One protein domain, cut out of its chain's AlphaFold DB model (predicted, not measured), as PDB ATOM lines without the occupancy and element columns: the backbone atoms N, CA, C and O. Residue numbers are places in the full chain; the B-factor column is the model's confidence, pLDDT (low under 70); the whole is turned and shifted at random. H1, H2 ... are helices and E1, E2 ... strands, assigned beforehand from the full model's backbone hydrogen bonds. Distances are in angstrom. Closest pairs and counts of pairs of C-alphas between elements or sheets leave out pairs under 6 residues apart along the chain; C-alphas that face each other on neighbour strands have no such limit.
ATOM      1  N   GLN A   7     166.664 179.056 108.604       94.12
ATOM      2  CA  GLN A   7     167.629 179.387 109.640       94.12
ATOM      3  C   GLN A   7     167.716 178.213 110.609       94.12
ATOM      4  O   GLN A   7     166.695 177.637 111.002       94.12
ATOM      5  N   HIS A   8     168.940 177.809 110.920       96.88
ATOM      6  CA  HIS A   8     169.219 176.593 111.671       96.88
ATOM      7  C   HIS A   8     169.318 176.882 113.159       96.88
ATOM      8  O   HIS A   8     170.091 177.744 113.557       96.88
ATOM      9  N   TYR A   9     168.612 176.113 113.982       96.31
ATOM     10  CA  TYR A   9     168.817 176.128 115.432       96.31
ATOM     11  C   TYR A   9     169.825 175.079 115.907       96.31
ATOM     12  O   TYR A   9     170.410 175.235 116.976       96.31
ATOM     13  N   VAL A  10     170.129 174.079 115.074       97.38
ATOM     14  CA  VAL A  10     171.375 173.306 115.170       97.38
ATOM     15  C   VAL A  10     172.206 173.561 113.903       97.38
ATOM     16  O   VAL A  10     171.739 173.229 112.809       97.38
ATOM     17  N   PRO A  11     173.412 174.150 114.014       97.44
ATOM     18  CA  PRO A  11     174.242 174.567 112.890       97.44
ATOM     19  C   PRO A  11     174.539 173.466 111.880       97.44
ATOM     20  O   PRO A  11     174.840 172.321 112.228       97.44
ATOM     21  N   GLN A  12     174.587 173.837 110.602       97.25
ATOM     22  CA  GLN A  12     174.913 172.882 109.545       97.25
ATOM     23  C   GLN A  12     176.339 172.332 109.669       97.25
ATOM     24  O   GLN A  12     176.561 171.165 109.354       97.25
ATOM     25  N   PHE A  13     177.317 173.135 110.115       97.25
ATOM     26  CA  PHE A  13     178.700 172.660 110.271       97.25
ATOM     27  C   PHE A  13     178.794 171.510 111.286       97.25
ATOM     28  O   PHE A  13     179.574 170.576 111.101       97.25
ATOM     29  N   TYR A  14     177.966 171.576 112.330       98.06
ATOM     30  CA  TYR A  14     177.855 170.565 113.364       98.06
ATOM     31  C   TYR A  14     177.170 169.307 112.815       98.06
ATOM     32  O   TYR A  14     177.732 168.216 112.880       98.06
ATOM     33  N   LEU A  15     176.014 169.460 112.161       97.56
ATOM     34  CA  LEU A  15     175.269 168.338 111.571       97.56
ATOM     35  C   LEU A  15     176.067 167.590 110.493       97.56
ATOM     36  O   LEU A  15     175.959 166.371 110.380       97.56
ATOM     37  N   LYS A  16     176.936 168.287 109.747       97.12
ATOM     38  CA  LYS A  16     177.845 167.681 108.754       97.12
ATOM     39  C   LYS A  16     178.833 166.670 109.350       97.12
ATOM     40  O   LYS A  16     179.474 165.937 108.605       97.12
ATOM     41  N   ARG A  17     178.967 166.585 110.676       96.81
ATOM     42  CA  ARG A  17     179.754 165.528 111.332       96.81
ATOM     43  C   ARG A  17     179.056 164.167 111.323       96.81
ATOM     44  O   ARG A  17     179.726 163.166 111.553       96.81
ATOM     45  N   TRP A  18     177.758 164.129 111.018       97.12
ATOM     46  CA  TRP A  18     176.924 162.924 110.915       97.12
ATOM     47  C   TRP A  18     176.504 162.599 109.476       97.12
ATOM     48  O   TRP A  18     175.507 161.903 109.275       97.12
ATOM     49  N   LEU A  19     177.235 163.104 108.473       96.75
ATOM     50  CA  LEU A  19     176.981 162.748 107.076       96.75
ATOM     51  C   LEU A  19     176.953 161.228 106.909       96.75
ATOM     52  O   LEU A  19     177.796 160.515 107.458       96.75
ATOM     53  N   ASN A  20     175.949 160.750 106.181       91.94
ATOM     54  CA  ASN A  20     175.828 159.338 105.876       91.94
ATOM     55  C   ASN A  20     176.771 158.935 104.737       91.94
ATOM     56  O   ASN A  20     177.375 159.754 104.049       91.94
ATOM     57  N   ASP A  21     176.890 157.633 104.551       88.75
ATOM     58  CA  ASP A  21     177.687 156.982 103.516       88.75
ATOM     59  C   ASP A  21     177.092 157.115 102.102       88.75
ATOM     60  O   ASP A  21     177.749 156.775 101.121       88.75
ATOM     61  N   ILE A  22     175.864 157.630 101.986       85.00
ATOM     62  CA  ILE A  22     175.125 157.744 100.723       85.00
ATOM     63  C   ILE A  22     175.400 159.087 100.033       85.00
ATOM     64  O   ILE A  22     175.475 159.141  98.805       85.00
ATOM     65  N   SER A  23     175.533 160.184 100.789       89.31
ATOM     66  CA  SER A  23     175.772 161.526 100.245       89.31
ATOM     67  C   SER A  23     176.556 162.416 101.206       89.31
ATOM     68  O   SER A  23     176.303 162.461 102.406       89.31
ATOM     69  N   ASP A  24     177.408 163.260 100.630       90.31
ATOM     70  CA  ASP A  24     178.120 164.366 101.285       90.31
ATOM     71  C   ASP A  24     177.219 165.507 101.805       90.31
ATOM     72  O   ASP A  24     177.705 166.494 102.363       90.31
ATOM     73  N   SER A  25     175.899 165.392 101.634       93.75
ATOM     74  CA  SER A  25     174.919 166.412 102.015       93.75
ATOM     75  C   SER A  25     173.755 165.881 102.856       93.75
ATOM     76  O   SER A  25     172.883 166.670 103.249       93.75
ATOM     77  N   GLN A  26     173.717 164.573 103.129       96.31
ATOM     78  CA  GLN A  26     172.610 163.923 103.826       96.31
ATOM     79  C   GLN A  26     173.040 163.242 105.121       96.31
ATOM     80  O   GLN A  26     174.171 162.794 105.262       96.31
ATOM     81  N   ILE A  27     172.101 163.145 106.059       96.75
ATOM     82  CA  ILE A  27     172.255 162.451 107.338       96.75
ATOM     83  C   ILE A  27     171.106 161.462 107.534       96.75
ATOM     84  O   ILE A  27     170.017 161.639 106.980       96.75
ATOM     85  N   TRP A  28     171.334 160.438 108.352       96.00
ATOM     86  CA  TRP A  28     170.256 159.585 108.849       96.00
ATOM     87  C   TRP A  28     169.502 160.290 109.978       96.00
ATOM     88  O   TRP A  28     170.108 160.761 110.937       96.00
ATOM     89  N   VAL A  29     168.177 160.344 109.863       95.50
ATOM     90  CA  VAL A  29     167.273 160.936 110.851       95.50
ATOM     91  C   VAL A  29     166.341 159.855 111.366       95.50
ATOM     92  O   VAL A  29     165.774 159.097 110.578       95.50
ATOM     93  N   TYR A  30     166.168 159.808 112.683       95.12
ATOM     94  CA  TYR A  30     165.108 159.050 113.331       95.12
ATOM     95  C   TYR A  30     164.086 160.026 113.904       95.12
ATOM     96  O   TYR A  30     164.422 160.830 114.768       95.12
ATOM     97  N   ASP A  31     162.853 159.950 113.418       93.31
ATOM     98  CA  ASP A  31     161.730 160.724 113.941       93.31
ATOM     99  C   ASP A  31     161.065 159.924 115.067       93.31
ATOM    100  O   ASP A  31     160.549 158.819 114.840       93.31
ATOM    101  N   LYS A  32     161.115 160.456 116.293       90.06
ATOM    102  CA  LYS A  32     160.645 159.771 117.506       90.06
ATOM    103  C   LYS A  32     159.122 159.683 117.554       90.06
ATOM    104  O   LYS A  32     158.587 158.702 118.079       90.06
ATOM    105  N   ASN A  33     158.431 160.661 116.974       90.69
ATOM    106  CA  ASN A  33     156.974 160.696 116.895       90.69
ATOM    107  C   ASN A  33     156.439 159.700 115.860       90.69
ATOM    108  O   ASN A  33     155.548 158.901 116.154       90.69
ATOM    109  N   LEU A  34     157.020 159.696 114.659       92.50
ATOM    110  CA  LEU A  34     156.649 158.788 113.573       92.50
ATOM    111  C   LEU A  34     157.231 157.383 113.747       92.50
ATOM    112  O   LEU A  34     156.771 156.452 113.080       92.50
ATOM    113  N   LYS A  35     158.235 157.227 114.619       93.19
ATOM    114  CA  LYS A  35     159.021 156.001 114.833       93.19
ATOM    115  C   LYS A  35     159.619 155.465 113.531       93.19
ATOM    116  O   LYS A  35     159.566 154.264 113.259       93.19
ATOM    117  N   LYS A  36     160.160 156.361 112.703       94.94
ATOM    118  CA  LYS A  36     160.691 156.040 111.370       94.94
ATOM    119  C   LYS A  36     162.086 156.611 111.172       94.94
ATOM    120  O   LYS A  36     162.360 157.732 111.587       94.94
ATOM    121  N   SER A  37     162.914 155.849 110.461       95.00
ATOM    122  CA  SER A  37     164.234 156.283 110.004       95.00
ATOM    123  C   SER A  37     164.201 156.631 108.521       95.00
ATOM    124  O   SER A  37     163.614 155.896 107.725       95.00
ATOM    125  N   PHE A  38     164.847 157.727 108.137       94.75
ATOM    126  CA  PHE A  38     164.994 158.140 106.742       94.75
ATOM    127  C   PHE A  38     166.253 158.994 106.552       94.75
ATOM    128  O   PHE A  38     166.808 159.526 107.511       94.75
ATOM    129  N   SER A  39     166.718 159.114 105.308       95.38
ATOM    130  CA  SER A  39     167.787 160.050 104.947       95.38
ATOM    131  C   SER A  39     167.188 161.426 104.662       95.38
ATOM    132  O   SER A  39     166.148 161.522 104.003       95.38
ATOM    133  N   ASN A  40     167.825 162.495 105.138       95.38
ATOM    134  CA  ASN A  40     167.403 163.867 104.860       95.38
ATOM    135  C   ASN A  40     168.611 164.791 104.670       95.38
ATOM    136  O   ASN A  40     169.711 164.498 105.131       95.38
ATOM    137  N   SER A  41     168.414 165.915 103.980       95.69
ATOM    138  CA  SER A  41     169.481 166.893 103.768       95.69
ATOM    139  C   SER A  41     169.844 167.613 105.066       95.69
ATOM    140  O   SER A  41     168.970 168.018 105.832       95.69
ATOM    141  N   VAL A  42     171.135 167.888 105.260       96.31
ATOM    142  CA  VAL A  42     171.601 168.778 106.335       96.31
ATOM    143  C   VAL A  42     170.910 170.149 106.278       96.31
ATOM    144  O   VAL A  42     170.679 170.752 107.314       96.31
ATOM    145  N   GLU A  70     166.143 206.916 115.118       77.75
ATOM    146  CA  GLU A  70     166.632 208.126 114.459       77.75
ATOM    147  C   GLU A  70     166.657 209.329 115.410       77.75
ATOM    148  O   GLU A  70     167.622 210.098 115.384       77.75
ATOM    149  N   GLU A  71     165.653 209.455 116.285       84.06
ATOM    150  CA  GLU A  71     165.568 210.501 117.312       84.06
ATOM    151  C   GLU A  71     166.523 210.277 118.498       84.06
ATOM    152  O   GLU A  71     167.055 211.237 119.066       84.06
ATOM    153  N   THR A  72     166.738 209.020 118.901       83.75
ATOM    154  CA  THR A  72     167.454 208.684 120.146       83.75
ATOM    155  C   THR A  72     168.966 208.574 119.946       83.75
ATOM    156  O   THR A  72     169.737 209.024 120.798       83.75
ATOM    157  N   ILE A  73     169.417 207.987 118.833       85.19
ATOM    158  CA  ILE A  73     170.838 207.730 118.577       85.19
ATOM    159  C   ILE A  73     171.416 208.874 117.745       85.19
ATOM    160  O   ILE A  73     171.073 209.052 116.581       85.19
ATOM    161  N   LYS A  74     172.312 209.666 118.342       85.94
ATOM    162  CA  LYS A  74     172.919 210.835 117.677       85.94
ATOM    163  C   LYS A  74     174.123 210.490 116.806       85.94
ATOM    164  O   LYS A  74     174.415 211.235 115.876       85.94
ATOM    165  N   ASP A  75     174.834 209.410 117.121       90.38
ATOM    166  CA  ASP A  75     175.961 208.963 116.308       90.38
ATOM    167  C   ASP A  75     175.445 208.274 115.039       90.38
ATOM    168  O   ASP A  75     174.747 207.266 115.103       90.38
ATOM    169  N   GLU A  76     175.778 208.827 113.874       82.31
ATOM    170  CA  GLU A  76     175.300 208.328 112.578       82.31
ATOM    171  C   GLU A  76     175.828 206.922 112.248       82.31
ATOM    172  O   GLU A  76     175.160 206.147 111.564       82.31
ATOM    173  N   THR A  77     177.000 206.548 112.771       79.44
ATOM    174  CA  THR A  77     177.579 205.215 112.546       79.44
ATOM    175  C   THR A  77     176.855 204.168 113.388       79.44
ATOM    176  O   THR A  77     176.527 203.086 112.902       79.44
ATOM    177  N   GLU A  78     176.585 204.484 114.650       76.31
ATOM    178  CA  GLU A  78     175.814 203.661 115.576       76.31
ATOM    179  C   GLU A  78     174.358 203.538 115.121       76.31
ATOM    180  O   GLU A  78     173.824 202.433 115.055       76.31
ATOM    181  N   LYS A  79     173.749 204.643 114.682       77.75
ATOM    182  CA  LYS A  79     172.404 204.669 114.096       77.75
ATOM    183  C   LYS A  79     172.306 203.754 112.877       77.75
ATOM    184  O   LYS A  79     171.420 202.902 112.829       77.75
ATOM    185  N   ALA A  80     173.239 203.863 111.928       72.38
ATOM    186  CA  ALA A  80     173.268 203.002 110.747       72.38
ATOM    187  C   ALA A  80     173.410 201.514 111.116       72.38
ATOM    188  O   ALA A  80     172.711 200.670 110.553       72.38
ATOM    189  N   LYS A  81     174.252 201.189 112.108       69.69
ATOM    190  CA  LYS A  81     174.394 199.818 112.623       69.69
ATOM    191  C   LYS A  81     173.106 199.301 113.260       69.69
ATOM    192  O   LYS A  81     172.745 198.153 113.028       69.69
ATOM    193  N   VAL A  82     172.402 200.125 114.037       67.94
ATOM    194  CA  VAL A  82     171.148 199.744 114.708       67.94
ATOM    195  C   VAL A  82     169.988 199.606 113.710       67.94
ATOM    196  O   VAL A  82     169.161 198.706 113.833       67.94
ATOM    197  N   LEU A  83     169.943 200.421 112.658       67.44
ATOM    198  CA  LEU A  83     168.961 200.250 111.584       67.44
ATOM    199  C   LEU A  83     169.253 198.996 110.739       67.44
ATOM    200  O   LEU A  83     168.327 198.258 110.384       67.44
ATOM    201  N   GLU A  84     170.526 198.680 110.475       66.69
ATOM    202  CA  GLU A  84     170.906 197.400 109.860       66.69
ATOM    203  C   GLU A  84     170.591 196.210 110.786       66.69
ATOM    204  O   GLU A  84     170.109 195.179 110.313       66.69
ATOM    205  N   TYR A  85     170.784 196.355 112.102       62.31
ATOM    206  CA  TYR A  85     170.458 195.350 113.125       62.31
ATOM    207  C   TYR A  85     168.998 194.890 113.002       62.31
ATOM    208  O   TYR A  85     168.706 193.693 113.018       62.31
ATOM    209  N   ILE A  86     168.083 195.843 112.827       62.44
ATOM    210  CA  ILE A  86     166.635 195.599 112.793       62.44
ATOM    211  C   ILE A  86     166.180 195.033 111.443       62.44
ATOM    212  O   ILE A  86     165.248 194.231 111.374       62.44
ATOM    213  N   THR A  87     166.857 195.399 110.356       63.47
ATOM    214  CA  THR A  87     166.412 195.084 108.988       63.47
ATOM    215  C   THR A  87     167.189 193.934 108.328       63.47
ATOM    216  O   THR A  87     166.710 193.331 107.361       63.47
ATOM    217  N   GLY A  88     168.366 193.582 108.853       67.81
ATOM    218  CA  GLY A  88     169.407 192.828 108.148       67.81
ATOM    219  C   GLY A  88     169.624 191.371 108.564       67.81
ATOM    220  O   GLY A  88     170.666 190.825 108.204       67.81
ATOM    221  N   GLN A  89     168.687 190.748 109.292       80.38
ATOM    222  CA  GLN A  89     168.842 189.400 109.876       80.38
ATOM    223  C   GLN A  89     170.127 189.264 110.707       80.38
ATOM    224  O   GLN A  89     170.904 188.327 110.519       80.38
ATOM    225  N   LEU A  90     170.377 190.216 111.612       82.06
ATOM    226  CA  LEU A  90     171.628 190.247 112.364       82.06
ATOM    227  C   LEU A  90     171.891 188.951 113.131       82.06
ATOM    228  O   LEU A  90     172.992 188.429 113.030       82.06
ATOM    229  N   TYR A  91     170.893 188.415 113.838       87.75
ATOM    230  CA  TYR A  91     171.036 187.157 114.575       87.75
ATOM    231  C   TYR A  91     171.584 186.037 113.680       87.75
ATOM    232  O   TYR A  91     172.546 185.379 114.053       87.75
ATOM    233  N   GLU A  92     171.041 185.867 112.473       90.56
ATOM    234  CA  GLU A  92     171.529 184.867 111.514       90.56
ATOM    235  C   GLU A  92     172.979 185.134 111.086       90.56
ATOM    236  O   GLU A  92     173.798 184.216 111.066       90.56
ATOM    237  N   LYS A  93     173.321 186.390 110.771       89.69
ATOM    238  CA  LYS A  93     174.685 186.769 110.373       89.69
ATOM    239  C   LYS A  93     175.692 186.524 111.505       89.69
ATOM    240  O   LYS A  93     176.706 185.872 111.279       89.69
ATOM    241  N   SER A  94     175.388 186.987 112.718       90.25
ATOM    242  CA  SER A  94     176.243 186.821 113.897       90.25
ATOM    243  C   SER A  94     176.412 185.349 114.272       90.25
ATOM    244  O   SER A  94     177.526 184.909 114.548       90.25
ATOM    245  N   LEU A  95     175.336 184.555 114.222       94.88
ATOM    246  CA  LEU A  95     175.424 183.111 114.446       94.88
ATOM    247  C   LEU A  95     176.313 182.437 113.395       94.88
ATOM    248  O   LEU A  95     177.138 181.610 113.763       94.88
ATOM    249  N   SER A  96     176.228 182.828 112.119       95.12
ATOM    250  CA  SER A  96     177.114 182.291 111.078       95.12
ATOM    251  C   SER A  96     178.598 182.587 111.339       95.12
ATOM    252  O   SER A  96     179.443 181.754 111.006       95.12
ATOM    253  N   GLU A  97     178.944 183.744 111.909       95.56
ATOM    254  CA  GLU A  97     180.331 184.078 112.274       95.56
ATOM    255  C   GLU A  97     180.824 183.205 113.437       95.56
ATOM    256  O   GLU A  97     181.888 182.585 113.344       95.56
ATOM    257  N   ILE A  98     180.007 183.065 114.487       96.62
ATOM    258  CA  ILE A  98     180.287 182.197 115.644       96.62
ATOM    259  C   ILE A  98     180.454 180.734 115.201       96.62
ATOM    260  O   ILE A  98     181.349 180.024 115.666       96.62
ATOM    261  N   GLU A  99     179.610 180.270 114.277       97.50
ATOM    262  CA  GLU A  99     179.659 178.919 113.715       97.50
ATOM    263  C   GLU A  99     180.947 178.656 112.925       97.50
ATOM    264  O   GLU A  99     181.510 177.562 113.010       97.50
ATOM    265  N   ALA A 100     181.441 179.647 112.178       97.69
ATOM    266  CA  ALA A 100     182.695 179.528 111.441       97.69
ATOM    267  C   ALA A 100     183.894 179.361 112.390       97.69
ATOM    268  O   ALA A 100     184.734 178.487 112.159       97.69
ATOM    269  N   ILE A 101     183.931 180.129 113.483       97.38
ATOM    270  CA  ILE A 101     184.963 180.024 114.527       97.38
ATOM    271  C   ILE A 101     184.912 178.636 115.180       97.38
ATOM    272  O   ILE A 101     185.903 177.900 115.185       97.38
ATOM    273  N   ASN A 102     183.734 178.224 115.650       97.56
ATOM    274  CA  ASN A 102     183.564 176.964 116.377       97.56
ATOM    275  C   ASN A 102     183.766 175.718 115.503       97.56
ATOM    276  O   ASN A 102     184.223 174.680 115.993       97.56
ATOM    277  N   SER A 103     183.506 175.814 114.196       97.75
ATOM    278  CA  SER A 103     183.903 174.782 113.235       97.75
ATOM    279  C   SER A 103     185.405 174.503 113.314       97.75
ATOM    280  O   SER A 103     185.807 173.337 113.395       97.75
ATOM    281  N   GLU A 104     186.234 175.547 113.301       98.12
ATOM    282  CA  GLU A 104     187.690 175.399 113.321       98.12
ATOM    283  C   GLU A 104     188.208 174.935 114.686       98.12
ATOM    284  O   GLU A 104     189.077 174.061 114.728       98.12
ATOM    285  N   VAL A 105     187.615 175.403 115.790       98.06
ATOM    286  CA  VAL A 105     187.936 174.924 117.150       98.06
ATOM    287  C   VAL A 105     187.705 173.414 117.266       98.06
ATOM    288  O   VAL A 105     188.624 172.662 117.603       98.06
ATOM    289  N   ILE A 106     186.517 172.924 116.886       97.81
ATOM    290  CA  ILE A 106     186.196 171.487 116.946       97.81
ATOM    291  C   ILE A 106     187.116 170.670 116.026       97.81
ATOM    292  O   ILE A 106     187.593 169.603 116.423       97.81
ATOM    293  N   LYS A 107     187.403 171.149 114.803       97.31
ATOM    294  CA  LYS A 107     188.381 170.493 113.907       97.31
ATOM    295  C   LYS A 107     189.762 170.415 114.556       97.31
ATOM    296  O   LYS A 107     190.398 169.363 114.488       97.31
ATOM    297  N   GLY A 108     190.209 171.501 115.183       96.94
ATOM    298  CA  GLY A 108     191.501 171.595 115.852       96.94
ATOM    299  C   GLY A 108     191.644 170.598 116.999       96.94
ATOM    300  O   GLY A 108     192.651 169.894 117.058       96.94
ATOM    301  N   ILE A 109     190.637 170.491 117.872       95.81
ATOM    302  CA  ILE A 109     190.636 169.527 118.986       95.81
ATOM    303  C   ILE A 109     190.698 168.093 118.459       95.81
ATOM    304  O   ILE A 109     191.571 167.331 118.874       95.81
ATOM    305  N   ILE A 110     189.813 167.732 117.520       95.75
ATOM    306  CA  ILE A 110     189.759 166.373 116.959       95.75
ATOM    307  C   ILE A 110     191.103 166.003 116.328       95.75
ATOM    308  O   ILE A 110     191.642 164.940 116.632       95.75
ATOM    309  N   LYS A 111     191.682 166.899 115.522       94.81
ATOM    310  CA  LYS A 111     192.981 166.665 114.886       94.81
ATOM    311  C   LYS A 111     194.082 166.402 115.917       94.81
ATOM    312  O   LYS A 111     194.826 165.440 115.770       94.81
ATOM    313  N   ARG A 112     194.156 167.199 116.993       92.56
ATOM    314  CA  ARG A 112     195.151 166.989 118.064       92.56
ATOM    315  C   ARG A 112     195.003 165.626 118.737       92.56
ATOM    316  O   ARG A 112     196.007 165.004 119.060       92.56
ATOM    317  N   VAL A 113     193.773 165.162 118.948       91.19
ATOM    318  CA  VAL A 113     193.520 163.832 119.520       91.19
ATOM    319  C   VAL A 113     193.942 162.731 118.545       91.19
ATOM    320  O   VAL A 113     194.563 161.751 118.956       91.19
ATOM    321  N   GLU A 114     193.636 162.883 117.258       90.19
ATOM    322  CA  GLU A 114     193.947 161.893 116.222       90.19
ATOM    323  C   GLU A 114     195.447 161.766 115.940       90.19
ATOM    324  O   GLU A 114     195.945 160.641 115.871       90.19
ATOM    325  N   ASP A 115     196.174 162.884 115.884       87.31
ATOM    326  CA  ASP A 115     197.624 162.923 115.644       87.31
ATOM    327  C   ASP A 115     198.424 162.205 116.755       87.31
ATOM    328  O   ASP A 115     199.551 161.758 116.544       87.31
ATOM    329  N   VAL A 116     197.842 162.082 117.954       79.25
ATOM    330  CA  VAL A 116     198.536 161.664 119.183       79.25
ATOM    331  C   VAL A 116     197.996 160.336 119.738       79.25
ATOM    332  O   VAL A 116     198.548 159.775 120.685       79.25
ATOM    333  N   ARG A 117     196.951 159.756 119.132       73.31
ATOM    334  CA  ARG A 117     196.290 158.526 119.619       73.31
ATOM    335  C   ARG A 117     197.202 157.291 119.674       73.31
ATOM    336  O   ARG A 117     196.852 156.313 120.325       73.31
ATOM    337  N   ALA A 118     198.358 157.325 119.011       74.69
ATOM    338  CA  ALA A 118     199.363 156.262 119.058       74.69
ATOM    339  C   ALA A 118     200.254 156.288 120.321       74.69
ATOM    340  O   ALA A 118     201.071 155.385 120.502       74.69
ATOM    341  N   LEU A 119     200.134 157.304 121.185       74.44
ATOM    342  CA  LEU A 119     200.909 157.382 122.426       74.44
ATOM    343  C   LEU A 119     200.469 156.332 123.465       74.44
ATOM    344  O   LEU A 119     199.318 155.889 123.443       74.44
ATOM    345  N   PRO A 120     201.356 155.948 124.410       79.88
ATOM    346  CA  PRO A 120     200.996 155.062 125.514       79.88
ATOM    347  C   PRO A 120     199.758 155.557 126.266       79.88
ATOM    348  O   PRO A 120     199.629 156.756 126.532       79.88
ATOM    349  N   LEU A 121     198.875 154.624 126.637       78.25
ATOM    350  CA  LEU A 121     197.555 154.926 127.199       78.25
ATOM    351  C   LEU A 121     197.628 155.896 128.388       78.25
ATOM    352  O   LEU A 121     196.880 156.867 128.414       78.25
ATOM    353  N   ASP A 122     198.563 155.689 129.317       78.25
ATOM    354  CA  ASP A 122     198.699 156.522 130.520       78.25
ATOM    355  C   ASP A 122     199.093 157.973 130.218       78.25
ATOM    356  O   ASP A 122     198.649 158.892 130.909       78.25
ATOM    357  N   TYR A 123     199.895 158.199 129.173       75.75
ATOM    358  CA  TYR A 123     200.236 159.549 128.724       75.75
ATOM    359  C   TYR A 123     199.049 160.181 127.996       75.75
ATOM    360  O   TYR A 123     198.685 161.327 128.255       75.75
ATOM    361  N   PHE A 124     198.415 159.412 127.109       83.06
ATOM    362  CA  PHE A 124     197.289 159.875 126.311       83.06
ATOM    363  C   PHE A 124     196.113 160.330 127.187       83.06
ATOM    364  O   PHE A 124     195.563 161.400 126.954       83.06
ATOM    365  N   ILE A 125     195.760 159.581 128.238       83.12
ATOM    366  CA  ILE A 125     194.580 159.901 129.061       83.12
ATOM    367  C   ILE A 125     194.731 161.134 129.960       83.12
ATOM    368  O   ILE A 125     193.718 161.643 130.444       83.12
ATOM    369  N   LYS A 126     195.966 161.596 130.198       81.94
ATOM    370  CA  LYS A 126     196.279 162.776 131.024       81.94
ATOM    371  C   LYS A 126     196.681 163.999 130.195       81.94
ATOM    372  O   LYS A 126     196.805 165.094 130.736       81.94
ATOM    373  N   HIS A 127     196.917 163.833 128.893       82.75
ATOM    374  CA  HIS A 127     197.374 164.921 128.035       82.75
ATOM    375  C   HIS A 127     196.250 165.925 127.755       82.75
ATOM    376  O   HIS A 127     195.148 165.555 127.348       82.75
ATOM    377  N   GLN A 128     196.510 167.215 127.948       85.06
ATOM    378  CA  GLN A 128     195.503 168.251 127.744       85.06
ATOM    379  C   GLN A 128     195.308 168.558 126.250       85.06
ATOM    380  O   GLN A 128     196.046 169.338 125.654       85.06
ATOM    381  N   PHE A 129     194.286 167.947 125.644       87.75
ATOM    382  CA  PHE A 129     193.935 168.167 124.234       87.75
ATOM    383  C   PHE A 129     193.029 169.376 124.000       87.75
ATOM    384  O   PHE A 129     193.100 169.983 122.927       87.75
ATOM    385  N   ILE A 130     192.185 169.716 124.976       93.69
ATOM    386  CA  ILE A 130     191.345 170.918 124.967       93.69
ATOM    387  C   ILE A 130     192.118 172.009 125.711       93.69
ATOM    388  O   ILE A 130     192.354 171.901 126.919       93.69
ATOM    389  N   LYS A 131     192.584 173.016 124.976       94.12
ATOM    390  CA  LYS A 131     193.318 174.149 125.536       94.12
ATOM    391  C   LYS A 131     192.349 175.126 126.189       94.12
ATOM    392  O   LYS A 131     191.146 175.058 125.960       94.12
ATOM    393  N   ILE A 132     192.881 176.054 126.978       94.06
ATOM    394  CA  ILE A 132     192.055 177.063 127.646       94.06
ATOM    395  C   ILE A 132     191.312 177.947 126.638       94.06
ATOM    396  O   ILE A 132     190.145 178.248 126.854       94.06
ATOM    397  N   GLU A 133     191.931 178.274 125.503       96.06
ATOM    398  CA  GLU A 133     191.286 179.052 124.442       96.06
ATOM    399  C   GLU A 133     190.126 178.271 123.813       96.06
ATOM    400  O   GLU A 133     189.073 178.838 123.553       96.06
ATOM    401  N   ASP A 134     190.280 176.951 123.636       97.56
ATOM    402  CA  ASP A 134     189.186 176.109 123.149       97.56
ATOM    403  C   ASP A 134     188.040 176.029 124.172       97.56
ATOM    404  O   ASP A 134     186.880 175.975 123.776       97.56
ATOM    405  N   ILE A 135     188.354 175.998 125.478       97.31
ATOM    406  CA  ILE A 135     187.346 175.982 126.550       97.31
ATOM    407  C   ILE A 135     186.537 177.271 126.527       97.31
ATOM    408  O   ILE A 135     185.318 177.185 126.602       97.31
ATOM    409  N   VAL A 136     187.177 178.438 126.417       96.12
ATOM    410  CA  VAL A 136     186.470 179.729 126.361       96.12
ATOM    411  C   VAL A 136     185.494 179.742 125.181       96.12
ATOM    412  O   VAL A 136     184.290 179.878 125.380       96.12
ATOM    413  N   GLU A 137     185.982 179.452 123.971       97.50
ATOM    414  CA  GLU A 137     185.150 179.452 122.759       97.50
ATOM    415  C   GLU A 137     184.004 178.425 122.825       97.50
ATOM    416  O   GLU A 137     182.845 178.737 122.534       97.50
ATOM    417  N   LEU A 138     184.300 177.188 123.249       98.06
ATOM    418  CA  LEU A 138     183.284 176.141 123.336       98.06
ATOM    419  C   LEU A 138     182.311 176.341 124.493       98.06
ATOM    420  O   LEU A 138     181.186 175.860 124.388       98.06
ATOM    421  N   SER A 139     182.702 177.004 125.583       98.31
ATOM    422  CA  SER A 139     181.796 177.275 126.705       98.31
ATOM    423  C   SER A 139     180.651 178.159 126.237       98.31
ATOM    424  O   SER A 139     179.489 177.769 126.366       98.31
ATOM    425  N   PHE A 140     180.977 179.280 125.587       98.38
ATOM    426  CA  PHE A 140     179.973 180.154 124.995       98.38
ATOM    427  C   PHE A 140     179.161 179.430 123.920       98.38
ATOM    428  O   PHE A 140     177.932 179.480 123.922       98.38
ATOM    429  N   PHE A 141     179.815 178.694 123.016       98.44
ATOM    430  CA  PHE A 141     179.103 178.030 121.927       98.44
ATOM    431  C   PHE A 141     178.168 176.912 122.397       98.44
ATOM    432  O   PHE A 141     177.057 176.805 121.884       98.44
ATOM    433  N   ILE A 142     178.569 176.087 123.367       98.62
ATOM    434  CA  ILE A 142     177.707 175.046 123.945       98.62
ATOM    435  C   ILE A 142     176.541 175.695 124.693       98.62
ATOM    436  O   ILE A 142     175.400 175.260 124.542       98.62
ATOM    437  N   ALA A 143     176.789 176.764 125.448       98.50
ATOM    438  CA  ALA A 143     175.731 177.526 126.093       98.50
ATOM    439  C   ALA A 143     174.730 178.094 125.071       98.50
ATOM    440  O   ALA A 143     173.523 177.872 125.181       98.50
ATOM    441  N   LEU A 144     175.231 178.726 124.013       98.31
ATOM    442  CA  LEU A 144     174.425 179.266 122.926       98.31
ATOM    443  C   LEU A 144     173.672 178.169 122.170       98.31
ATOM    444  O   LEU A 144     172.516 178.347 121.799       98.31
ATOM    445  N   GLN A 145     174.296 177.011 121.959       98.19
ATOM    446  CA  GLN A 145     173.675 175.856 121.323       98.19
ATOM    447  C   GLN A 145     172.503 175.314 122.145       98.19
ATOM    448  O   GLN A 145     171.552 174.801 121.558       98.19
ATOM    449  N   HIS A 146     172.549 175.433 123.473       97.44
ATOM    450  CA  HIS A 146     171.420 175.119 124.341       97.44
ATOM    451  C   HIS A 146     170.311 176.168 124.207       97.44
ATOM    452  O   HIS A 146     169.144 175.822 123.999       97.44
ATOM    453  N   THR A 147     170.661 177.454 124.286       96.88
ATOM    454  CA  THR A 147     169.665 178.528 124.325       96.88
ATOM    455  C   THR A 147     168.992 178.771 122.981       96.88
ATOM    456  O   THR A 147     167.833 179.148 122.972       96.88
ATOM    457  N   ARG A 148     169.643 178.495 121.844       95.75
ATOM    458  CA  ARG A 148     169.119 178.812 120.501       95.75
ATOM    459  C   ARG A 148     168.114 177.811 119.913       95.75
ATOM    460  O   ARG A 148     167.809 177.921 118.725       95.75
ATOM    461  N   THR A 149     167.641 176.829 120.683       95.94
ATOM    462  CA  THR A 149     166.808 175.703 120.209       95.94
ATOM    463  C   THR A 149     165.306 175.994 120.248       95.94
ATOM    464  O   THR A 149     164.837 176.912 120.921       95.94
ATOM    465  N   LYS A 242     185.012 170.739 135.043       94.31
ATOM    466  CA  LYS A 242     185.953 169.777 134.475       94.31
ATOM    467  C   LYS A 242     185.521 169.394 133.063       94.31
ATOM    468  O   LYS A 242     184.486 168.757 132.889       94.31
ATOM    469  N   TRP A 243     186.362 169.710 132.082       96.12
ATOM    470  CA  TRP A 243     186.196 169.295 130.688       96.12
ATOM    471  C   TRP A 243     186.934 167.984 130.421       96.12
ATOM    472  O   TRP A 243     188.128 167.856 130.705       96.12
ATOM    473  N   ILE A 244     186.221 167.007 129.864       94.56
ATOM    474  CA  ILE A 244     186.754 165.694 129.499       94.56
ATOM    475  C   ILE A 244     186.357 165.393 128.058       94.56
ATOM    476  O   ILE A 244     185.181 165.435 127.698       94.56
ATOM    477  N   PHE A 245     187.346 165.074 127.227       95.69
ATOM    478  CA  PHE A 245     187.123 164.658 125.850       95.69
ATOM    479  C   PHE A 245     186.855 163.152 125.798       95.69
ATOM    480  O   PHE A 245     187.645 162.335 126.271       95.69
ATOM    481  N   CYS A 246     185.736 162.761 125.215       95.44
ATOM    482  CA  CYS A 246     185.249 161.394 125.254       95.44
ATOM    483  C   CYS A 246     185.448 160.719 123.894       95.44
ATOM    484  O   CYS A 246     185.087 161.265 122.851       95.44
ATOM    485  N   VAL A 247     186.025 159.516 123.905       95.12
ATOM    486  CA  VAL A 247     186.322 158.731 122.701       95.12
ATOM    487  C   VAL A 247     185.447 157.487 122.681       95.12
ATOM    488  O   VAL A 247     185.562 156.619 123.546       95.12
ATOM    489  N   ASN A 248     184.600 157.383 121.663       96.56
ATOM    490  CA  ASN A 248     183.809 156.196 121.385       96.56
ATOM    491  C   ASN A 248     184.665 155.154 120.657       96.56
ATOM    492  O   ASN A 248     185.121 155.376 119.532       96.56
ATOM    493  N   ASN A 249     184.871 154.011 121.307       90.25
ATOM    494  CA  ASN A 249     185.557 152.857 120.725       90.25
ATOM    495  C   ASN A 249     184.593 151.707 120.378       90.25
ATOM    496  O   ASN A 249     185.054 150.623 120.030       90.25
ATOM    497  N   SER A 250     183.282 151.924 120.502       95.62
ATOM    498  CA  SER A 250     182.257 150.932 120.176       95.62
ATOM    499  C   SER A 250     181.822 151.015 118.710       95.62
ATOM    500  O   SER A 250     182.106 151.980 118.001       95.62
ATOM    501  N   GLU A 251     181.093 149.998 118.268       95.75
ATOM    502  CA  GLU A 251     180.442 149.929 116.960       95.75
ATOM    503  C   GLU A 251     179.179 150.799 116.850       95.75
ATOM    504  O   GLU A 251     178.692 151.046 115.748       95.75
ATOM    505  N   ILE A 252     178.633 151.261 117.980       96.69
ATOM    506  CA  ILE A 252     177.448 152.121 118.021       96.69
ATOM    507  C   ILE A 252     177.927 153.573 117.922       96.69
ATOM    508  O   ILE A 252     178.722 153.985 118.761       96.69
ATOM    509  N   PRO A 253     177.475 154.383 116.952       97.00
ATOM    510  CA  PRO A 253     177.866 155.787 116.891       97.00
ATOM    511  C   PRO A 253     177.165 156.602 117.984       97.00
ATOM    512  O   PRO A 253     176.044 156.292 118.391       97.00
ATOM    513  N   PHE A 254     177.788 157.696 118.418       98.44
ATOM    514  CA  PHE A 254     177.059 158.730 119.144       98.44
ATOM    515  C   PHE A 254     176.011 159.373 118.240       98.44
ATOM    516  O   PHE A 254     176.279 159.670 117.072       98.44
ATOM    517  N   PHE A 255     174.832 159.625 118.794       96.38
ATOM    518  CA  PHE A 255     173.776 160.379 118.133       96.38
ATOM    519  C   PHE A 255     173.822 161.857 118.526       96.38
ATOM    520  O   PHE A 255     174.419 162.237 119.532       96.38
ATOM    521  N   THR A 256     173.142 162.677 117.734       97.50
ATOM    522  CA  THR A 256     172.767 164.046 118.089       97.50
ATOM    523  C   THR A 256     171.266 164.231 117.872       97.50
ATOM    524  O   THR A 256     170.625 163.391 117.241       97.50
ATOM    525  N   CYS A 257     170.703 165.329 118.368       96.31
ATOM    526  CA  CYS A 257     169.310 165.704 118.145       96.31
ATOM    527  C   CYS A 257     169.154 167.212 117.883       96.31
ATOM    528  O   CYS A 257     170.143 167.929 117.712       96.31
ATOM    529  N   ASP A 258     167.901 167.667 117.821       95.38
ATOM    530  CA  ASP A 258     167.486 169.069 117.690       95.38
ATOM    531  C   ASP A 258     167.790 169.931 118.933       95.38
ATOM    532  O   ASP A 258     167.746 171.160 118.853       95.38
ATOM    533  N   ASN A 259     168.158 169.296 120.049       95.75
ATOM    534  CA  ASN A 259     168.627 169.914 121.285       95.75
ATOM    535  C   ASN A 259     169.884 169.176 121.805       95.75
ATOM    536  O   ASN A 259     169.799 168.341 122.706       95.75
ATOM    537  N   PRO A 260     171.067 169.411 121.214       97.06
ATOM    538  CA  PRO A 260     172.226 168.532 121.392       97.06
ATOM    539  C   PRO A 260     172.951 168.683 122.740       97.06
ATOM    540  O   PRO A 260     173.794 167.851 123.070       97.06
ATOM    541  N   VAL A 261     172.649 169.726 123.519       98.06
ATOM    542  CA  VAL A 261     173.283 169.980 124.822       98.06
ATOM    543  C   VAL A 261     172.476 169.286 125.909       98.06
ATOM    544  O   VAL A 261     171.435 169.773 126.355       98.06
ATOM    545  N   VAL A 262     172.959 168.116 126.311       96.81
ATOM    546  CA  VAL A 262     172.270 167.234 127.250       96.81
ATOM    547  C   VAL A 262     172.735 167.516 128.665       96.81
ATOM    548  O   VAL A 262     173.930 167.607 128.926       96.81
ATOM    549  N   LYS A 263     171.784 167.573 129.594       95.38
ATOM    550  CA  LYS A 263     172.045 167.694 131.029       95.38
ATOM    551  C   LYS A 263     171.694 166.400 131.749       95.38
ATOM    552  O   LYS A 263     170.648 165.801 131.503       95.38
ATOM    553  N   LYS A 264     172.558 165.997 132.674       93.69
ATOM    554  CA  LYS A 264     172.381 164.838 133.540       93.69
ATOM    555  C   LYS A 264     172.605 165.249 134.990       93.69
ATOM    556  O   LYS A 264     173.724 165.526 135.414       93.69
ATOM    557  N   ALA A 265     171.523 165.251 135.755       92.38
ATOM    558  CA  ALA A 265     171.556 165.451 137.194       92.38
ATOM    559  C   ALA A 265     172.070 164.180 137.890       92.38
ATOM    560  O   ALA A 265     171.327 163.208 138.023       92.38
ATOM    561  N   ASN A 266     173.332 164.152 138.332       88.00
ATOM    562  CA  ASN A 266     173.844 163.000 139.087       88.00
ATOM    563  C   ASN A 266     173.452 163.040 140.575       88.00
ATOM    564  O   ASN A 266     173.507 162.017 141.261       88.00
ATOM    565  N   LEU A 267     173.043 164.207 141.082       84.50
ATOM    566  CA  LEU A 267     172.508 164.385 142.428       84.50
ATOM    567  C   LEU A 267     171.057 164.866 142.341       84.50
ATOM    568  O   LEU A 267     170.765 165.925 141.789       84.50
ATOM    569  N   ASN A 268     170.139 164.094 142.920       71.00
ATOM    570  CA  ASN A 268     168.730 164.468 142.988       71.00
ATOM    571  C   ASN A 268     168.486 165.344 144.219       71.00
ATOM    572  O   ASN A 268     168.286 164.837 145.321       71.00
ATOM    573  N   HIS A 269     168.496 166.663 144.030       68.69
ATOM    574  CA  HIS A 269     167.960 167.605 145.010       68.69
ATOM    575  C   HIS A 269     166.493 167.918 144.689       68.69
ATOM    576  O   HIS A 269     166.132 168.052 143.522       68.69
ATOM    577  N   ILE A 270     165.652 168.077 145.716       60.41
ATOM    578  CA  ILE A 270     164.206 168.334 145.563       60.41
ATOM    579  C   ILE A 270     163.915 169.668 144.857       60.41
ATOM    580  O   ILE A 270     162.898 169.788 144.183       60.41
ATOM    581  N   LEU A 271     164.801 170.660 144.999       50.78
ATOM    582  CA  LEU A 271     164.573 172.023 144.499       50.78
ATOM    583  C   LEU A 271     165.425 172.411 143.277       50.78
ATOM    584  O   LEU A 271     164.986 173.234 142.481       50.78
ATOM    585  N   TYR A 272     166.632 171.849 143.110       62.06
ATOM    586  CA  TYR A 272     167.585 172.283 142.073       62.06
ATOM    587  C   TYR A 272     168.470 171.108 141.650       62.06
ATOM    588  O   TYR A 272     169.496 170.834 142.270       62.06
ATOM    589  N   SER A 273     168.043 170.364 140.633       72.69
ATOM    590  CA  SER A 273     168.794 169.206 140.132       72.69
ATOM    591  C   SER A 273     169.261 169.362 138.685       72.69
ATOM    592  O   SER A 273     170.204 168.690 138.292       72.69
ATOM    593  N   ASN A 274     168.656 170.258 137.895       83.94
ATOM    594  CA  ASN A 274     168.798 170.242 136.432       83.94
ATOM    595  C   ASN A 274     169.284 171.569 135.801       83.94
ATOM    596  O   ASN A 274     169.180 171.768 134.584       83.94
ATOM    597  N   GLY A 275     169.772 172.502 136.624       91.44
ATOM    598  CA  GLY A 275     170.382 173.759 136.175       91.44
ATOM    599  C   GLY A 275     171.892 173.620 135.950       91.44
ATOM    600  O   GLY A 275     172.527 172.755 136.543       91.44
ATOM    601  N   PHE A 276     172.484 174.505 135.146       94.81
ATOM    602  CA  PHE A 276     173.929 174.488 134.854       94.81
ATOM    603  C   PHE A 276     174.811 174.745 136.087       94.81
ATOM    604  O   PHE A 276     175.927 174.243 136.155       94.81
ATOM    605  N   ASN A 277     174.291 175.448 137.099       93.94
ATOM    606  CA  ASN A 277     174.956 175.645 138.392       93.94
ATOM    607  C   ASN A 277     174.534 174.614 139.464       93.94
ATOM    608  O   ASN A 277     174.775 174.800 140.653       93.94
ATOM    609  N   SER A 278     173.792 173.563 139.090       92.75
ATOM    610  CA  SER A 278     173.356 172.549 140.060       92.75
ATOM    611  C   SER A 278     174.526 171.653 140.452       92.75
ATOM    612  O   SER A 278     175.269 171.177 139.597       92.75
ATOM    613  N   LYS A 279     174.663 171.362 141.748       90.00
ATOM    614  CA  LYS A 279     175.690 170.438 142.235       90.00
ATOM    615  C   LYS A 279     175.524 169.058 141.589       90.00
ATOM    616  O   LYS A 279     174.423 168.507 141.585       90.00
ATOM    617  N   GLY A 280     176.612 168.481 141.084       90.75
ATOM    618  CA  GLY A 280     176.593 167.197 140.381       90.75
ATOM    619  C   GLY A 280     175.934 167.207 139.010       90.75
ATOM    620  O   GLY A 280     175.629 166.131 138.487       90.75
ATOM    621  N   ILE A 281     175.723 168.383 138.416       94.69
ATOM    622  CA  ILE A 281     175.343 168.456 137.013       94.69
ATOM    623  C   ILE A 281     176.495 167.967 136.134       94.69
ATOM    624  O   ILE A 281     177.672 168.272 136.341       94.69
ATOM    625  N   GLU A 282     176.124 167.187 135.133       95.38
ATOM    626  CA  GLU A 282     176.985 166.769 134.046       95.38
ATOM    627  C   GLU A 282     176.336 167.196 132.733       95.38
ATOM    628  O   GLU A 282     175.137 167.000 132.523       95.38
ATOM    629  N   ILE A 283     177.132 167.786 131.853       97.94
ATOM    630  CA  ILE A 283     176.717 168.231 130.530       97.94
ATOM    631  C   ILE A 283     177.412 167.337 129.516       97.94
ATOM    632  O   ILE A 283     178.629 167.166 129.562       97.94
ATOM    633  N   TYR A 284     176.636 166.768 128.606       98.38
ATOM    634  CA  TYR A 284     177.125 165.932 127.523       98.38
ATOM    635  C   TYR A 284     176.845 166.618 126.189       98.38
ATOM    636  O   TYR A 284     175.705 166.987 125.899       98.38
ATOM    637  N   TYR A 285     177.890 166.768 125.379       98.56
ATOM    638  CA  TYR A 285     177.813 167.385 124.063       98.56
ATOM    639  C   TYR A 285     178.532 166.514 123.022       98.56
ATOM    640  O   TYR A 285     179.768 166.477 122.990       98.56
ATOM    641  N   PRO A 286     177.802 165.760 122.183       98.44
ATOM    642  CA  PRO A 286     178.419 164.986 121.116       98.44
ATOM    643  C   PRO A 286     178.943 165.932 120.034       98.44
ATOM    644  O   PRO A 286     178.264 166.875 119.674       98.44
ATOM    645  N   ILE A 287     180.141 165.698 119.493       98.06
ATOM    646  CA  ILE A 287     180.730 166.551 118.434       98.06
ATOM    647  C   ILE A 287     180.951 165.792 117.118       98.06
ATOM    648  O   ILE A 287     181.310 166.383 116.101       98.06
ATOM    649  N   SER A 288     180.774 164.470 117.140       97.94
ATOM    650  CA  SER A 288     180.738 163.573 115.983       97.94
ATOM    651  C   SER A 288     180.221 162.190 116.426       97.94
ATOM    652  O   SER A 288     180.155 161.929 117.629       97.94
ATOM    653  N   PRO A 289     179.970 161.245 115.503       97.75
ATOM    654  CA  PRO A 289     179.706 159.842 115.837       97.75
ATOM    655  C   PRO A 289     180.751 159.182 116.755       97.75
ATOM    656  O   PRO A 289     180.444 158.206 117.444       97.75
ATOM    657  N   LYS A 290     181.991 159.692 116.760       97.44
ATOM    658  CA  LYS A 290     183.133 159.087 117.456       97.44
ATOM    659  C   LYS A 290     183.579 159.846 118.708       97.44
ATOM    660  O   LYS A 290     184.211 159.262 119.585       97.44
ATOM    661  N   TYR A 291     183.283 161.134 118.791       98.00
ATOM    662  CA  TYR A 291     183.823 162.014 119.824       98.00
ATOM    663  C   TYR A 291     182.713 162.834 120.472       98.00
ATOM    664  O   TYR A 291     181.803 163.307 119.789       98.00
ATOM    665  N   SER A 292     182.828 163.047 121.776       98.31
ATOM    666  CA  SER A 292     181.966 163.942 122.548       98.31
ATOM    667  C   SER A 292     182.772 164.678 123.615       98.31
ATOM    668  O   SER A 292     183.955 164.403 123.820       98.31
ATOM    669  N   ILE A 293     182.142 165.643 124.273       97.94
ATOM    670  CA  ILE A 293     182.696 166.380 125.403       97.94
ATOM    671  C   ILE A 293     181.748 166.194 126.587       97.94
ATOM    672  O   ILE A 293     180.539 166.388 126.455       97.94
ATOM    673  N   CYS A 294     182.309 165.825 127.736       96.94
ATOM    674  CA  CYS A 294     181.628 165.863 129.025       96.94
ATOM    675  C   CYS A 294     182.162 167.044 129.841       96.94
ATOM    676  O   CYS A 294     183.376 167.183 130.005       96.94
ATOM    677  N   ILE A 295     181.259 167.863 130.373       97.06
ATOM    678  CA  ILE A 295     181.570 168.980 131.270       97.06
ATOM    679  C   ILE A 295     180.911 168.679 132.613       97.06
ATOM    680  O   ILE A 295     179.694 168.516 132.681       97.06
ATOM    681  N   ILE A 296     181.703 168.544 133.671       95.12
ATOM    682  CA  ILE A 296     181.236 167.981 134.941       95.12
ATOM    683  C   ILE A 296     181.531 168.948 136.081       95.12
ATOM    684  O   ILE A 296     182.653 169.443 136.209       95.12
ATOM    685  N   GLU A 297     180.528 169.183 136.924       94.06
ATOM    686  CA  GLU A 297     180.667 170.011 138.120       94.06
ATOM    687  C   GLU A 297     181.764 169.442 139.058       94.06
ATOM    688  O   GLU A 297     181.698 168.263 139.432       94.06
ATOM    689  N   PRO A 298     182.795 170.235 139.423       91.19
ATOM    690  CA  PRO A 298     184.006 169.722 140.069       91.19
ATOM    691  C   PRO A 298     183.786 169.014 141.410       91.19
ATOM    692  O   PRO A 298     184.370 167.954 141.642       91.19
ATOM    693  N   SER A 299     182.921 169.543 142.283       88.94
ATOM    694  CA  SER A 299     182.744 168.983 143.629       88.94
ATOM    695  C   SER A 299     182.110 167.590 143.602       88.94
ATOM    696  O   SER A 299     182.345 166.771 144.492       88.94
ATOM    697  N   TYR A 300     181.331 167.277 142.566       86.50
ATOM    698  CA  TYR A 300     180.826 165.930 142.337       86.50
ATOM    699  C   TYR A 300     181.925 164.951 141.915       86.50
ATOM    700  O   TYR A 300     181.956 163.825 142.422       86.50
ATOM    701  N   LEU A 301     182.850 165.365 141.041       85.19
ATOM    702  CA  LEU A 301     183.973 164.516 140.635       85.19
ATOM    703  C   LEU A 301     184.870 164.161 141.813       85.19
ATOM    704  O   LEU A 301     185.167 162.983 141.998       85.19
ATOM    705  N   GLU A 302     185.223 165.140 142.645       86.12
ATOM    706  CA  GLU A 302     186.024 164.916 143.854       86.12
ATOM    707  C   GLU A 302     185.417 163.841 144.764       86.12
ATOM    708  O   GLU A 302     186.132 163.021 145.338       86.12
ATOM    709  N   GLN A 303     184.087 163.811 144.868       85.62
ATOM    710  CA  GLN A 303     183.381 162.895 145.759       85.62
ATOM    711  C   GLN A 303     183.109 161.517 145.152       85.62
ATOM    712  O   GLN A 303     183.043 160.531 145.888       85.62
ATOM    713  N   LYS A 304     182.851 161.438 143.841       85.12
ATOM    714  CA  LYS A 304     182.292 160.232 143.201       85.12
ATOM    715  C   LYS A 304     183.198 159.587 142.165       85.12
ATOM    716  O   LYS A 304     183.042 158.395 141.914       85.12
ATOM    717  N   ALA A 305     184.115 160.340 141.574       78.81
ATOM    718  CA  ALA A 305     185.025 159.845 140.549       78.81
ATOM    719  C   ALA A 305     186.369 160.598 140.599       78.81
ATOM    720  O   ALA A 305     186.746 161.230 139.608       78.81
ATOM    721  N   PRO A 306     187.107 160.535 141.728       83.69
ATOM    722  CA  PRO A 306     188.362 161.272 141.893       83.69
ATOM    723  C   PRO A 306     189.399 160.897 140.824       83.69
ATOM    724  O   PRO A 306     190.169 161.746 140.387       83.69
ATOM    725  N   ASP A 307     189.347 159.666 140.304       79.38
ATOM    726  CA  ASP A 307     190.204 159.192 139.209       79.38
ATOM    727  C   ASP A 307     190.045 159.978 137.895       79.38
ATOM    728  O   ASP A 307     190.905 159.869 137.019       79.38
ATOM    729  N   LEU A 308     188.943 160.719 137.717       78.56
ATOM    730  CA  LEU A 308     188.698 161.556 136.539       78.56
ATOM    731  C   LEU A 308     189.246 162.982 136.691       78.56
ATOM    732  O   LEU A 308     189.345 163.688 135.688       78.56
ATOM    733  N   LEU A 309     189.639 163.410 137.897       82.56
ATOM    734  CA  LEU A 309     190.200 164.750 138.122       82.56
ATOM    735  C   LEU A 309     191.488 164.960 137.322       82.56
ATOM    736  O   LEU A 309     191.657 165.996 136.678       82.56
ATOM    737  N   ASP A 310     192.331 163.930 137.269       83.00
ATOM    738  CA  ASP A 310     193.607 163.952 136.548       83.00
ATOM    739  C   ASP A 310     193.478 163.539 135.075       83.00
ATOM    740  O   ASP A 310     194.450 163.607 134.320       83.00
ATOM    741  N   ARG A 311     192.295 163.082 134.642       85.81
ATOM    742  CA  ARG A 311     192.065 162.643 133.261       85.81
ATOM    743  C   ARG A 311     191.522 163.773 132.407       85.81
ATOM    744  O   ARG A 311     190.747 164.614 132.852       85.81
ATOM    745  N   THR A 312     191.923 163.768 131.151       89.25
ATOM    746  CA  THR A 312     191.458 164.685 130.104       89.25
ATOM    747  C   THR A 312     190.753 163.927 128.986       89.25
ATOM    748  O   THR A 312     189.987 164.529 128.236       89.25
ATOM    749  N   ILE A 313     190.969 162.607 128.903       92.06
ATOM    750  CA  ILE A 313     190.297 161.704 127.971       92.06
ATOM    751  C   ILE A 313     189.514 160.634 128.730       92.06
ATOM    752  O   ILE A 313     190.030 159.996 129.652       92.06
ATOM    753  N   TRP A 314     188.296 160.361 128.264       91.31
ATOM    754  CA  TRP A 314     187.490 159.227 128.702       91.31
ATOM    755  C   TRP A 314     187.165 158.309 127.524       91.31
ATOM    756  O   TRP A 314     186.403 158.649 126.623       91.31
ATOM    757  N   ASN A 315     187.739 157.106 127.531       91.75
ATOM    758  CA  ASN A 315     187.357 156.056 126.590       91.75
ATOM    759  C   ASN A 315     186.008 155.464 127.003       91.75
ATOM    760  O   ASN A 315     185.903 154.842 128.060       91.75
ATOM    761  N   PHE A 316     184.989 155.655 126.174       94.50
ATOM    762  CA  PHE A 316     183.655 155.139 126.440       94.50
ATOM    763  C   PHE A 316     183.559 153.667 126.047       94.50
ATOM    764  O   PHE A 316     183.941 153.269 124.943       94.50
ATOM    765  N   SER A 317     183.019 152.872 126.971       95.38
ATOM    766  CA  SER A 317     182.528 151.521 126.695       95.38
ATOM    767  C   SER A 317     181.245 151.568 125.859       95.38
ATOM    768  O   SER A 317     180.609 152.619 125.727       95.38
ATOM    769  N   LYS A 318     180.822 150.416 125.338       97.25
ATOM    770  CA  LYS A 318     179.530 150.281 124.656       97.25
ATOM    771  C   LYS A 318     178.368 150.695 125.566       97.25
ATOM    772  O   LYS A 318     177.447 151.371 125.116       97.25
ATOM    773  N   GLU A 319     178.433 150.358 126.851       97.12
ATOM    774  CA  GLU A 319     177.435 150.721 127.857       97.12
ATOM    775  C   GLU A 319     177.379 152.237 128.074       97.12
ATOM    776  O   GLU A 319     176.289 152.800 128.173       97.12
ATOM    777  N   ASN A 320     178.536 152.916 128.091       96.19
ATOM    778  CA  ASN A 320     178.561 154.379 128.135       96.19
ATOM    779  C   ASN A 320     177.877 154.963 126.894       96.19
ATOM    780  O   ASN A 320     177.018 155.827 127.023       96.19
ATOM    781  N   VAL A 321     178.211 154.470 125.700       98.12
ATOM    782  CA  VAL A 321     177.634 154.972 124.443       98.12
ATOM    783  C   VAL A 321     176.115 154.823 124.420       98.12
ATOM    784  O   VAL A 321     175.418 155.786 124.106       98.12
ATOM    785  N   ILE A 322     175.595 153.660 124.824       98.00
ATOM    786  CA  ILE A 322     174.150 153.431 124.956       98.00
ATOM    787  C   ILE A 322     173.542 154.418 125.960       98.00
ATOM    788  O   ILE A 322     172.562 155.084 125.638       98.00
ATOM    789  N   HIS A 323     174.155 154.577 127.137       97.19
ATOM    790  CA  HIS A 323     173.662 155.486 128.172       97.19
ATOM    791  C   HIS A 323     173.524 156.933 127.680       97.19
ATOM    792  O   HIS A 323     172.482 157.554 127.892       97.19
ATOM    793  N   TYR A 324     174.543 157.486 127.018       97.69
ATOM    794  CA  TYR A 324     174.479 158.870 126.536       97.69
ATOM    795  C   TYR A 324     173.584 159.032 125.305       97.69
ATOM    796  O   TYR A 324     172.916 160.058 125.179       97.69
ATOM    797  N   ASN A 325     173.484 158.020 124.440       97.69
ATOM    798  CA  ASN A 325     172.501 158.022 123.357       97.69
ATOM    799  C   ASN A 325     171.059 158.009 123.898       97.69
ATOM    800  O   ASN A 325     170.215 158.739 123.381       97.69
ATOM    801  N   ASP A 326     170.777 157.269 124.974       97.00
ATOM    802  CA  ASP A 326     169.467 157.305 125.637       97.00
ATOM    803  C   ASP A 326     169.148 158.700 126.190       97.00
ATOM    804  O   ASP A 326     168.000 159.150 126.129       97.00
ATOM    805  N   LEU A 327     170.150 159.403 126.730       96.44
ATOM    806  CA  LEU A 327     169.975 160.780 127.187       96.44
ATOM    807  C   LEU A 327     169.707 161.736 126.016       96.44
ATOM    808  O   LEU A 327     168.813 162.571 126.133       96.44
ATOM    809  N   ILE A 328     170.394 161.575 124.880       96.31
ATOM    810  CA  ILE A 328     170.118 162.334 123.648       96.31
ATOM    811  C   ILE A 328     168.660 162.145 123.215       96.31
ATOM    812  O   ILE A 328     167.953 163.128 123.025       96.31
ATOM    813  N   VAL A 329     168.171 160.900 123.151       94.56
ATOM    814  CA  VAL A 329     166.781 160.585 122.757       94.56
ATOM    815  C   VAL A 329     165.744 161.162 123.732       94.56
ATOM    816  O   VAL A 329     164.619 161.499 123.337       94.56
ATOM    817  N   LYS A 330     166.088 161.269 125.020       92.88
ATOM    818  CA  LYS A 330     165.245 161.928 126.031       92.88
ATOM    819  C   LYS A 330     165.239 163.449 125.887       92.88
ATOM    820  O   LYS A 330     164.214 164.044 126.186       92.88
ATOM    821  N   ASN A 331     166.346 164.038 125.437       92.88
ATOM    822  CA  ASN A 331     166.508 165.483 125.268       92.88
ATOM    823  C   ASN A 331     165.931 166.013 123.942       92.88
ATOM    824  O   ASN A 331     165.780 167.221 123.791       92.88
ATOM    825  N   THR A 332     165.634 165.125 122.985       89.88
ATOM    826  CA  THR A 332     165.021 165.461 121.692       89.88
ATOM    827  C   THR A 332     163.611 166.037 121.850       89.88
ATOM    828  O   THR A 332     162.785 165.457 122.562       89.88
TER     829      THR A 332
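This is residues 7 to 42, 70 to 149 and 242 to 332 of the 334 residues of an uncharacterized protein of Arcobacter sp. F155 (UniProt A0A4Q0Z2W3). A strongly twisted sheet of five strands, E4 E5 E6 E3 E7, makes the main body, with H5 across E5 and E6, H7 across the edge strand E4, and the short H6 by one end of E5 and E3. The long helix H3 packs on H5, grazes the sheet with residues 109 to 113, and runs on beyond the body toward H2, which makes the far end of the longest axis; H1 packs on H3 and joins it to a separate hairpin, E1 and E2. The printed part has 207 residues with seven named helices and seven named strands, in the order H1 E1 E2 H2 H3 H4 H5 E3 E4 E5 E6 H6 E7 H7. The class is mixed, helices and strands; the large sheet is mixed and the pair E1 E2 antiparallel. The whole is only just compact, close to loose, with a radius of gyration of the C-alphas of 19.6 A and spans of 62 by 43 by 42 A.

H1 is residues 12 to 18, beginning at C-alpha 12 at (174.913, 172.882, 109.545). E1, residues 26 to 31, and E2, residues 36 to 41, follow. After a cut come H2, residues 76 to 87, 16.3 A long, and H3, residues 90 to 116, 39.8 A from C-alpha 90 at (171.628, 190.247, 112.364) to C-alpha 116. H4 is residues 121 to 124, and H5, residues 132 to 147, is 22.7 A long. After a second cut come E3, residues 242 to 248, 19.0 A long, E4, residues 262 to 265, E5, residues 281 to 286, 16.6 A, and E6, residues 291 to 296, 16.5 A. H6 is residues 298 to 304, E7 is residues 313 to 316, and H7, residues 318 to 331, is 20.0 A long and ends at C-alpha 331 at (166.508, 165.483, 125.268).

E4, E5 and E6 form a meander, each strand the antiparallel neighbour of the one before; with E3, the antiparallel neighbour of E6, they make a Greek key. N 264 and O 282 are 2.8 A apart between E4 and E5, N 283 and O 295 2.8 A between E5 and E6, and N 246 and O 292 2.8 A between E6 and E3. E7 is parallel to E3, with N 314 and O 245 2.9 A apart. H5 is on this sheet at a height of 10.4 A and runs across the strands, at 86 degrees to E5 on the local plane. H7 is on it at a height of 7.6 A, only just over E4 with 3 of its C-alphas; the closest are those of Val 262 and Asn 331, 6.3 A apart. H6 is near E5. H3 touches H5 with residues 98 to 109 alone, opposite ways at a steep tilt of 48 degrees; the closest C-alphas are those of Val 105 and Asp 134, 6.2 A. H1 and H3 only just touch, with 3 pairs of C-alphas within 8 A, the closest those of Phe 13 and Ser 103 at 6.4 A. The closest C-alphas of H1 and E1 are those of Trp 18 and Ile 27, 5.9 A. E1 and E2 form a hairpin, with N 29 and O 38 2.8 A apart. H2 and H3 are close but not clearly touching, about perpendicular at 83 degrees, with C-alphas of Glu 84 and Leu 90 closest at 7.6 A. The closest C-alphas of H4 and E7 are those of Phe 124 and Ile 313, 7.4 A. Every O i to N i+4 pair is within hydrogen-bond range in H2, H5, H6 and H7, 22 of 23 in H3, and 1 of 3 in H1, where 3 of 4 O i to N i+3 pairs are; H4 is too short for an i+4 pair.

The two C-alphas farthest apart, those of Glu 71 and Pro 120, are 66.3 A apart. Residues 43 to 69 are not printed, with 40.5 A from C-alpha 42 to C-alpha 70, nor are residues 150 to 241, with 24.6 A from C-alpha 149 to C-alpha 242. Long links join E3 to E4 and E4 to E5. The mean pLDDT of the printed part is 90.5; residues 81 to 88 and 269 to 272 are under 70.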